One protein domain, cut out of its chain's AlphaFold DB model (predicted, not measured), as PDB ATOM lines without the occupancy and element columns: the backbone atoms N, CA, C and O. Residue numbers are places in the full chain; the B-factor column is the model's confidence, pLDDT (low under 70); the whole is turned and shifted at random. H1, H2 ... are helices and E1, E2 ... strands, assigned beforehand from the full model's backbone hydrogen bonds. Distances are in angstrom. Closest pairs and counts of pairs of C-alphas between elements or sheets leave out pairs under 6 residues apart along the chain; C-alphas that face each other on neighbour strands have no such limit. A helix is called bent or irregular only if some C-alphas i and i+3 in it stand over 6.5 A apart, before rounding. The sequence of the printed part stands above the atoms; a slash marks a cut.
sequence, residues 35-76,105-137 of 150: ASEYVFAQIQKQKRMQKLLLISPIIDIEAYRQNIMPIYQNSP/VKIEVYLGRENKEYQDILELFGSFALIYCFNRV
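Overview. This is residues 35 to 76 and 105 to 137 of the 150 residues of an uncharacterized protein of Helicobacter anseris (UniProt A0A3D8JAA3). A small parallel sheet of three strands has H3 over one face, running along the strands; H1 grazes it near E1 with residues 35 to 39, and residues 61 to 76, with H2, stick out as a free arm. The printed part has 75 residues, with three named helices and three named strands in the order H1 E1 H2 E2 H3 E3; the sheet's order is E1 E2 E3, and the class is mixed. The whole is loose, with a radius of gyration of the C-alphas of 14.7 A, and elongated, spanning 44 by 27 by 21 A.

Arrangement. Start at inner strand E2, residues 106 to 112. Beside it edge strand E1, residues 51 to 55, is parallel at 10 degrees, with N 54 and O 108 2.8 A apart, within hydrogen-bond range. Edge strand E3, residues 130 to 134, is parallel to E2 at 18 degrees, with N 132 and O 109 also within range at 2.8 A. H3, residues 118 to 125, is on the sheet at a height of 9.6 A, over E2 and, only just, with 3 C-alphas, over E3; its closest C-alphas to E2 are Tyr 118 and Leu 111, 7.3 A. E2, H3 and E3 form a strand-helix-strand unit, two parallel strands joined through a helix, with a right-handed crossover. H1, residues 35 to 44, only grazes the sheet; its closest C-alphas to E1 are Ser 36 and Leu 52, 7.2 A. H2, residues 61 to 73, is not on the sheet, and is apart from H1 and H3. Every O i to N i+4 pair is within hydrogen-bond range in H1 and H3, and 7 of 9 in H2.

Along the chain. Find C-alpha 35 at (26.034, -1.170, 22.305), where H1 begins its 14.3 A. H2 is 17.6 A long and irregular, but only just: C-alphas 67 and 70 are 6.54 A apart. E2 runs 19.9 A; E3 ends at C-alpha 134, (34.459, -8.629, 40.771).

Size, cuts and confidence. Residues 77 to 104 are not printed, and C-alphas 76 and 105 are 37.7 A apart across the cut. Of the links printed whole, none is long. Residues 76 and 137 are under pLDDT 70.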
ATOM      1  N   ALA A  35      27.174  -0.324  21.974       95.12
ATOM      2  CA  ALA A  35      26.034  -1.170  22.305       95.12
ATOM      3  C   ALA A  35      24.861  -0.356  22.871       95.12
ATOM      4  O   ALA A  35      23.712  -0.579  22.482       95.12
ATOM      5  N   SER A  36      25.145   0.602  23.754       97.00
ATOM      6  CA  SER A  36      24.133   1.470  24.365       97.00
ATOM      7  C   SER A  36      23.468   2.374  23.325       97.00
ATOM      8  O   SER A  36      22.239   2.416  23.238       97.00
ATOM      9  N   GLU A  37      24.262   3.011  22.461       96.12
ATOM     10  CA  GLU A  37      23.758   3.841  21.360       96.12
ATOM     11  C   GLU A  37      22.938   3.016  20.353       96.12
ATOM     12  O   GLU A  37      21.878   3.446  19.886       96.12
ATOM     13  N   TYR A  38      23.378   1.791  20.051       96.06
ATOM     14  CA  TYR A  38      22.630   0.876  19.194       96.06
ATOM     15  C   TYR A  38      21.265   0.519  19.789       96.06
ATOM     16  O   TYR A  38      20.256   0.596  19.081       96.06
ATOM     17  N   VAL A  39      21.224   0.132  21.071       97.69
ATOM     18  CA  VAL A  39      19.987  -0.223  21.782       97.69
ATOM     19  C   VAL A  39      19.024   0.957  21.785       97.69
ATOM     20  O   VAL A  39      17.870   0.787  21.392       97.69
ATOM     21  N   PHE A  40      19.500   2.153  22.139       98.00
ATOM     22  CA  PHE A  40      18.705   3.378  22.095       98.00
ATOM     23  C   PHE A  40      18.079   3.589  20.708       98.00
ATOM     24  O   PHE A  40      16.858   3.707  20.580       98.00
ATOM     25  N   ALA A  41      18.892   3.521  19.650       97.19
ATOM     26  CA  ALA A  41      18.421   3.683  18.279       97.19
ATOM     27  C   ALA A  41      17.432   2.585  17.834       97.19
ATOM     28  O   ALA A  41      16.554   2.850  17.008       97.19
ATOM     29  N   GLN A  42      17.550   1.349  18.335       97.50
ATOM     30  CA  GLN A  42      16.582   0.286  18.036       97.50
ATOM     31  C   GLN A  42      15.244   0.522  18.745       97.50
ATOM     32  O   GLN A  42      14.200   0.364  18.109       97.50
ATOM     33  N   ILE A  43      15.262   0.946  20.011       97.69
ATOM     34  CA  ILE A  43      14.044   1.270  20.767       97.69
ATOM     35  C   ILE A  43      13.290   2.414  20.085       97.69
ATOM     36  O   ILE A  43      12.083   2.315  19.877       97.69
ATOM     37  N   GLN A  44      13.993   3.460  19.634       97.38
ATOM     38  CA  GLN A  44      13.382   4.560  18.873       97.38
ATOM     39  C   GLN A  44      12.703   4.089  17.576       97.38
ATOM     40  O   GLN A  44      11.712   4.670  17.140       97.38
ATOM     41  N   LYS A  45      13.202   3.005  16.973       97.81
ATOM     42  CA  LYS A  45      12.612   2.343  15.798       97.81
ATOM     43  C   LYS A  45      11.533   1.316  16.166       97.81
ATOM     44  O   LYS A  45      11.174   0.501  15.320       97.81
ATOM     45  N   GLN A  46      11.047   1.331  17.408       96.62
ATOM     46  CA  GLN A  46      10.032   0.418  17.946       96.62
ATOM     47  C   GLN A  46      10.432  -1.063  17.857       96.62
ATOM     48  O   GLN A  46       9.585  -1.951  17.764       96.62
ATOM     49  N   LYS A  47      11.737  -1.355  17.872       96.12
ATOM     50  CA  LYS A  47      12.231  -2.732  17.901       96.12
ATOM     51  C   LYS A  47      12.375  -3.215  19.334       96.12
ATOM     52  O   LYS A  47      12.817  -2.480  20.213       96.12
ATOM     53  N   ARG A  48      12.050  -4.491  19.544       94.50
ATOM     54  CA  ARG A  48      12.210  -5.152  20.839       94.50
ATOM     55  C   ARG A  48      13.690  -5.314  21.174       94.50
ATOM     56  O   ARG A  48      14.422  -5.951  20.423       94.50
ATOM     57  N   MET A  49      14.066  -4.826  22.349       96.62
ATOM     58  CA  MET A  49      15.341  -5.101  23.006       96.62
ATOM     59  C   MET A  49      15.042  -5.754  24.354       96.62
ATOM     60  O   MET A  49      14.074  -5.383  25.010       96.62
ATOM     61  N   GLN A  50      15.820  -6.761  24.747       95.81
ATOM     62  CA  GLN A  50      15.560  -7.501  25.986       95.81
ATOM     63  C   GLN A  50      16.604  -7.217  27.057       95.81
ATOM     64  O   GLN A  50      16.257  -7.069  28.234       95.81
ATOM     65  N   LYS A  51      17.874  -7.168  26.654       96.06
ATOM     66  CA  LYS A  51      18.995  -7.006  27.568       96.06
ATOM     67  C   LYS A  51      20.126  -6.234  26.910       96.06
ATOM     68  O   LYS A  51      20.447  -6.478  25.746       96.06
ATOM     69  N   LEU A  52      20.737  -5.355  27.687       97.06
ATOM     70  CA  LEU A  52      21.996  -4.698  27.386       97.06
ATOM     71  C   LEU A  52      23.009  -5.111  28.454       97.06
ATOM     72  O   LEU A  52      22.845  -4.788  29.628       97.06
ATOM     73  N   LEU A  53      24.033  -5.852  28.048       95.00
ATOM     74  CA  LEU A  53      25.077  -6.355  28.928       95.00
ATOM     75  C   LEU A  53      26.384  -5.622  28.623       95.00
ATOM     76  O   LEU A  53      26.880  -5.658  27.499       95.00
ATOM     77  N   LEU A  54      26.923  -4.937  29.624       94.44
ATOM     78  CA  LEU A  54      28.090  -4.071  29.509       94.44
ATOM     79  C   LEU A  54      29.236  -4.667  30.322       94.44
ATOM     80  O   LEU A  54      29.130  -4.811  31.539       94.44
ATOM     81  N   ILE A  55      30.328  -5.027  29.659       90.38
ATOM     82  CA  ILE A  55      31.496  -5.654  30.280       90.38
ATOM     83  C   ILE A  55      32.624  -4.633  30.335       90.38
ATOM     84  O   ILE A  55      33.112  -4.196  29.295       90.38
ATOM     85  N   SER A  56      33.049  -4.271  31.545       89.69
ATOM     86  CA  SER A  56      34.069  -3.248  31.801       89.69
ATOM     87  C   SER A  56      33.874  -1.987  30.948       89.69
ATOM     88  O   SER A  56      34.724  -1.701  30.105       89.69
ATOM     89  N   PRO A  57      32.758  -1.252  31.113       92.94
ATOM     90  CA  PRO A  57      32.543  -0.011  30.376       92.94
ATOM     91  C   PRO A  57      33.668   0.993  30.645       92.94
ATOM     92  O   PRO A  57      34.260   1.001  31.723       92.94
ATOM     93  N   ILE A  58      33.933   1.834  29.649       90.31
ATOM     94  CA  ILE A  58      34.930   2.909  29.690       90.31
ATOM     95  C   ILE A  58      34.166   4.230  29.675       90.31
ATOM     96  O   ILE A  58      33.332   4.430  28.788       90.31
ATOM     97  N   ILE A  59      34.418   5.108  30.644       90.69
ATOM     98  CA  ILE A  59      33.734   6.399  30.764       90.69
ATOM     99  C   ILE A  59      34.438   7.431  29.888       90.69
ATOM    100  O   ILE A  59      33.804   8.016  29.006       90.69
ATOM    101  N   ASP A  60      35.748   7.602  30.067       88.81
ATOM    102  CA  ASP A  60      36.557   8.512  29.252       88.81
ATOM    103  C   ASP A  60      37.151   7.787  28.037       88.81
ATOM    104  O   ASP A  60      38.302   7.341  28.010       88.81
ATOM    105  N   ILE A  61      36.316   7.658  27.004       86.56
ATOM    106  CA  ILE A  61      36.650   6.975  25.749       86.56
ATOM    107  C   ILE A  61      37.880   7.601  25.078       86.56
ATOM    108  O   ILE A  61      38.715   6.872  24.539       86.56
ATOM    109  N   GLU A  62      38.010   8.930  25.092       84.25
ATOM    110  CA  GLU A  62      39.117   9.608  24.409       84.25
ATOM    111  C   GLU A  62      40.430   9.418  25.163       84.25
ATOM    112  O   GLU A  62      41.425   8.997  24.565       84.25
ATOM    113  N   ALA A  63      40.434   9.649  26.480       83.69
ATOM    114  CA  ALA A  63      41.626   9.428  27.287       83.69
ATOM    115  C   ALA A  63      42.056   7.959  27.243       83.69
ATOM    116  O   ALA A  63      43.244   7.660  27.085       83.69
ATOM    117  N   TYR A  64      41.111   7.019  27.322       80.31
ATOM    118  CA  TYR A  64      41.435   5.603  27.203       80.31
ATOM    119  C   TYR A  64      42.039   5.282  25.836       80.31
ATOM    120  O   TYR A  64      43.077   4.621  25.768       80.31
ATOM    121  N   ARG A  65      41.450   5.785  24.742       78.88
ATOM    122  CA  ARG A  65      41.969   5.578  23.383       78.88
ATOM    123  C   ARG A  65      43.417   6.044  23.256       78.88
ATOM    124  O   ARG A  65      44.249   5.303  22.730       78.88
ATOM    125  N   GLN A  66      43.722   7.252  23.728       79.88
ATOM    126  CA  GLN A  66      45.067   7.829  23.650       79.88
ATOM    127  C   GLN A  66      46.095   6.991  24.421       79.88
ATOM    128  O   GLN A  66      47.222   6.823  23.957       79.88
ATOM    129  N   ASN A  67      45.690   6.407  25.551       77.31
ATOM    130  CA  ASN A  67      46.562   5.592  26.391       77.31
ATOM    131  C   ASN A  67      46.741   4.156  25.876       77.31
ATOM    132  O   ASN A  67      47.846   3.617  25.919       77.31
ATOM    133  N   ILE A  68      45.673   3.520  25.385       74.00
ATOM    134  CA  ILE A  68      45.701   2.099  25.012       74.00
ATOM    135  C   ILE A  68      46.295   1.866  23.620       74.00
ATOM    136  O   ILE A  68      46.894   0.821  23.360       74.00
ATOM    137  N   MET A  69      46.167   2.836  22.708       73.94
ATOM    138  CA  MET A  69      46.609   2.661  21.324       73.94
ATOM    139  C   MET A  69      48.119   2.446  21.173       73.94
ATOM    140  O   MET A  69      48.493   1.485  20.494       73.94
ATOM    141  N   PRO A  70      48.993   3.229  21.833       74.44
ATOM    142  CA  PRO A  70      50.428   2.962  21.822       74.44
ATOM    143  C   PRO A  70      50.776   1.593  22.422       74.44
ATOM    144  O   PRO A  70      51.689   0.926  21.939       74.44
ATOM    145  N   ILE A  71      50.040   1.148  23.446       74.81
ATOM    146  CA  ILE A  71      50.264  -0.152  24.093       74.81
ATOM    147  C   ILE A  71      49.959  -1.278  23.109       74.81
ATOM    148  O   ILE A  71      50.816  -2.124  22.864       74.81
ATOM    149  N   TYR A  72      48.775  -1.273  22.489       72.81
ATOM    150  CA  TYR A  72      48.420  -2.326  21.542       72.81
ATOM    151  C   TYR A  72      49.333  -2.345  20.315       72.81
ATOM    152  O   TYR A  72      49.723  -3.428  19.877       72.81
ATOM    153  N   GLN A  73      49.724  -1.177  19.794       74.06
ATOM    154  CA  GLN A  73      50.634  -1.068  18.649       74.06
ATOM    155  C   GLN A  73      52.012  -1.685  18.910       74.06
ATOM    156  O   GLN A  73      52.619  -2.188  17.969       74.06
ATOM    157  N   ASN A  74      52.474  -1.673  20.164       76.12
ATOM    158  CA  ASN A  74      53.760  -2.233  20.585       76.12
ATOM    159  C   ASN A  74      53.629  -3.612  21.262       76.12
ATOM    160  O   ASN A  74      54.592  -4.112  21.841       76.12
ATOM    161  N   SER A  75      52.445  -4.228  21.216       70.25
ATOM    162  CA  SER A  75      52.168  -5.530  21.833       70.25
ATOM    163  C   SER A  75      52.107  -6.660  20.795       70.25
ATOM    164  O   SER A  75      51.899  -6.394  19.607       70.25
ATOM    165  N   PRO A  76      52.152  -7.939  21.221       67.06
ATOM    166  CA  PRO A  76      51.863  -9.076  20.339       67.06
ATOM    167  C   PRO A  76      50.477  -9.019  19.670       67.06
ATOM    168  O   PRO A  76      50.234  -9.729  18.696       67.06
ATOM    169  N   VAL A 105      14.265  -2.675  29.034       97.75
ATOM    170  CA  VAL A 105      15.553  -3.304  28.741       97.75
ATOM    171  C   VAL A 105      16.315  -3.489  30.043       97.75
ATOM    172  O   VAL A 105      16.613  -2.530  30.750       97.75
ATOM    173  N   LYS A 106      16.683  -4.735  30.348       97.38
ATOM    174  CA  LYS A 106      17.530  -5.028  31.508       97.38
ATOM    175  C   LYS A 106      18.962  -4.605  31.212       97.38
ATOM    176  O   LYS A 106      19.560  -5.135  30.276       97.38
ATOM    177  N   ILE A 107      19.500  -3.687  32.009       98.00
ATOM    178  CA  ILE A 107      20.899  -3.266  31.916       98.00
ATOM    179  C   ILE A 107      21.700  -4.003  32.987       98.00
ATOM    180  O   ILE A 107      21.414  -3.878  34.179       98.00
ATOM    181  N   GLU A 108      22.695  -4.773  32.558       96.38
ATOM    182  CA  GLU A 108      23.641  -5.458  33.438       96.38
ATOM    183  C   GLU A 108      25.049  -4.927  33.184       96.38
ATOM    184  O   GLU A 108      25.502  -4.898  32.041       96.38
ATOM    185  N   VAL A 109      25.752  -4.534  34.244       95.44
ATOM    186  CA  VAL A 109      27.121  -4.016  34.170       95.44
ATOM    187  C   VAL A 109      28.048  -4.948  34.936       95.44
ATOM    188  O   VAL A 109      27.832  -5.208  36.114       95.44
ATOM    189  N   TYR A 110      29.089  -5.443  34.278       92.12
ATOM    190  CA  TYR A 110      30.103  -6.320  34.857       92.12
ATOM    191  C   TYR A 110      31.388  -5.517  35.028       92.12
ATOM    192  O   TYR A 110      31.969  -5.061  34.044       92.12
ATOM    193  N   LEU A 111      31.817  -5.316  36.275       90.06
ATOM    194  CA  LEU A 111      32.844  -4.340  36.625       90.06
ATOM    195  C   LEU A 111      33.893  -4.923  37.580       90.06
ATOM    196  O   LEU A 111      33.568  -5.480  38.626       90.06
ATOM    197  N   GLY A 112      35.172  -4.761  37.249       88.75
ATOM    198  CA  GLY A 112      36.277  -5.067  38.158       88.75
ATOM    199  C   GLY A 112      36.464  -3.977  39.217       88.75
ATOM    200  O   GLY A 112      36.466  -2.792  38.891       88.75
ATOM    201  N   ARG A 113      36.637  -4.355  40.489       86.38
ATOM    202  CA  ARG A 113      36.775  -3.402  41.609       86.38
ATOM    203  C   ARG A 113      38.070  -2.584  41.577       86.38
ATOM    204  O   ARG A 113      38.131  -1.532  42.202       86.38
ATOM    205  N   GLU A 114      39.094  -3.058  40.876       85.75
ATOM    206  CA  GLU A 114      40.360  -2.334  40.702       85.75
ATOM    207  C   GLU A 114      40.375  -1.495  39.411       85.75
ATOM    208  O   GLU A 114      41.404  -0.921  39.055       85.75
ATOM    209  N   ASN A 115      39.246  -1.413  38.690       83.38
ATOM    210  CA  ASN A 115      39.103  -0.490  37.571       83.38
ATOM    211  C   ASN A 115      39.249   0.954  38.088       83.38
ATOM    212  O   ASN A 115      38.626   1.344  39.076       83.38
ATOM    213  N   LYS A 116      40.079   1.754  37.415       85.81
ATOM    214  CA  LYS A 116      40.328   3.154  37.783       85.81
ATOM    215  C   LYS A 116      39.068   4.021  37.703       85.81
ATOM    216  O   LYS A 116      38.938   4.943  38.494       85.81
ATOM    217  N   GLU A 117      38.147   3.683  36.806       89.25
ATOM    218  CA  GLU A 117      36.871   4.374  36.576       89.25
ATOM    219  C   GLU A 117      35.725   3.762  37.411       89.25
ATOM    220  O   GLU A 117      34.550   4.018  37.156       89.25
ATOM    221  N   TYR A 118      36.030   2.916  38.407       90.56
ATOM    222  CA  TYR A 118      35.021   2.170  39.170       90.56
ATOM    223  C   TYR A 118      33.930   3.067  39.768       90.56
ATOM    224  O   TYR A 118      32.749   2.746  39.655       90.56
ATOM    225  N   GLN A 119      34.311   4.182  40.400       94.75
ATOM    226  CA  GLN A 119      33.347   5.089  41.035       94.75
ATOM    227  C   GLN A 119      32.475   5.809  40.002       94.75
ATOM    228  O   GLN A 119      31.260   5.856  40.175       94.75
ATOM    229  N   ASP A 120      33.069   6.272  38.903       94.62
ATOM    230  CA  ASP A 120      32.349   6.968  37.832       94.62
ATOM    231  C   ASP A 120      31.311   6.045  37.172       94.62
ATOM    232  O   ASP A 120      30.180   6.444  36.891       94.62
ATOM    233  N   ILE A 121      31.653   4.765  36.995       95.12
ATOM    234  CA  ILE A 121      30.731   3.747  36.478       95.12
ATOM    235  C   ILE A 121      29.584   3.498  37.471       95.12
ATOM    236  O   ILE A 121      28.428   3.391  37.057       95.12
ATOM    237  N   LEU A 122      29.855   3.434  38.778       95.69
ATOM    238  CA  LEU A 122      28.786   3.313  39.776       95.69
ATOM    239  C   LEU A 122      27.852   4.529  39.772       95.69
ATOM    240  O   LEU A 122      26.638   4.358  39.862       95.69
ATOM    241  N   GLU A 123      28.393   5.738  39.644       96.69
ATOM    242  CA  GLU A 123      27.604   6.972  39.598       96.69
ATOM    243  C   GLU A 123      26.724   7.053  38.340       96.69
ATOM    244  O   GLU A 123      25.555   7.467  38.398       96.69
ATOM    245  N   LEU A 124      27.266   6.618  37.200       97.12
ATOM    246  CA  LEU A 124      26.558   6.643  35.929       97.12
ATOM    247  C   LEU A 124      25.413   5.623  35.882       97.12
ATOM    248  O   LEU A 124      24.307   5.981  35.479       97.12
ATOM    249  N   PHE A 125      25.658   4.376  36.296       97.50
ATOM    250  CA  PHE A 125      24.725   3.257  36.090       97.50
ATOM    251  C   PHE A 125      23.931   2.840  37.336       97.50
ATOM    252  O   PHE A 125      22.906   2.163  37.216       97.50
ATOM    253  N   GLY A 126      24.385   3.205  38.535       96.38
ATOM    254  CA  GLY A 126      23.928   2.604  39.793       96.38
ATOM    255  C   GLY A 126      22.453   2.813  40.131       96.38
ATOM    256  O   GLY A 126      21.901   2.043  40.913       96.38
ATOM    257  N   SER A 127      21.791   3.815  39.546       96.88
ATOM    258  CA  SER A 127      20.372   4.089  39.805       96.88
ATOM    259  C   SER A 127      19.402   3.240  38.977       96.88
ATOM    260  O   SER A 127      18.221   3.194  39.316       96.88
ATOM    261  N   PHE A 128      19.856   2.580  37.905       97.00
ATOM    262  CA  PHE A 128      18.959   1.887  36.965       97.00
ATOM    263  C   PHE A 128      19.503   0.574  36.386       97.00
ATOM    264  O   PHE A 128      18.767  -0.132  35.695       97.00
ATOM    265  N   ALA A 129      20.764   0.229  36.644       97.69
ATOM    266  CA  ALA A 129      21.369  -1.017  36.188       97.69
ATOM    267  C   ALA A 129      21.636  -1.984  37.345       97.69
ATOM    268  O   ALA A 129      21.831  -1.587  38.494       97.69
ATOM    269  N   LEU A 130      21.715  -3.274  37.021       97.31
ATOM    270  CA  LEU A 130      22.254  -4.282  37.925       97.31
ATOM    271  C   LEU A 130      23.771  -4.362  37.738       97.31
ATOM    272  O   LEU A 130      24.240  -4.727  36.661       97.31
ATOM    273  N   ILE A 131      24.531  -4.026  38.781       95.75
ATOM    274  CA  ILE A 131      25.997  -3.985  38.725       95.75
ATOM    275  C   ILE A 131      26.592  -5.191  39.460       95.75
ATOM    276  O   ILE A 131      26.372  -5.383  40.657       95.75
ATOM    277  N   TYR A 132      27.377  -5.985  38.738       92.75
ATOM    278  CA  TYR A 132      28.147  -7.112  39.245       92.75
ATOM    279  C   TYR A 132      29.609  -6.700  39.414       92.75
ATOM    280  O   TYR A 132      30.309  -6.452  38.431       92.75
ATOM    281  N   CYS A 133      30.078  -6.654  40.663       89.44
ATOM    282  CA  CYS A 133      31.445  -6.254  40.989       89.44
ATOM    283  C   CYS A 133      32.339  -7.465  41.287       89.44
ATOM    284  O   CYS A 133      32.037  -8.264  42.175       89.44
ATOM    285  N   PHE A 134      33.478  -7.556  40.604       85.19
ATOM    286  CA  PHE A 134      34.459  -8.629  40.771       85.19
ATOM    287  C   PHE A 134      35.663  -8.125  41.574       85.19
ATOM    288  O   PHE A 134      36.265  -7.098  41.251       85.19
ATOM    289  N   ASN A 135      36.007  -8.822  42.660       78.56
ATOM    290  CA  ASN A 135      37.142  -8.456  43.512       78.56
ATOM    291  C   ASN A 135      38.468  -8.861  42.851       78.56
ATOM    292  O   ASN A 135      38.558  -9.964  42.330       78.56
ATOM    293  N   ARG A 136      39.506  -8.023  43.000       70.81
ATOM    294  CA  ARG A 136      40.886  -8.257  42.514       70.81
ATOM    295  C   ARG A 136      41.064  -8.253  40.991       70.81
ATOM    296  O   ARG A 136      42.038  -8.794  40.479       70.81
ATOM    297  N   VAL A 137      40.136  -7.607  40.287       69.75
ATOM    298  CA  VAL A 137      40.168  -7.453  38.828       69.75
ATOM    299  C   VAL A 137      40.222  -5.972  38.496       69.75
ATOM    300  O   VAL A 137      39.330  -5.224  38.907       69.75
TER     301      VAL A 137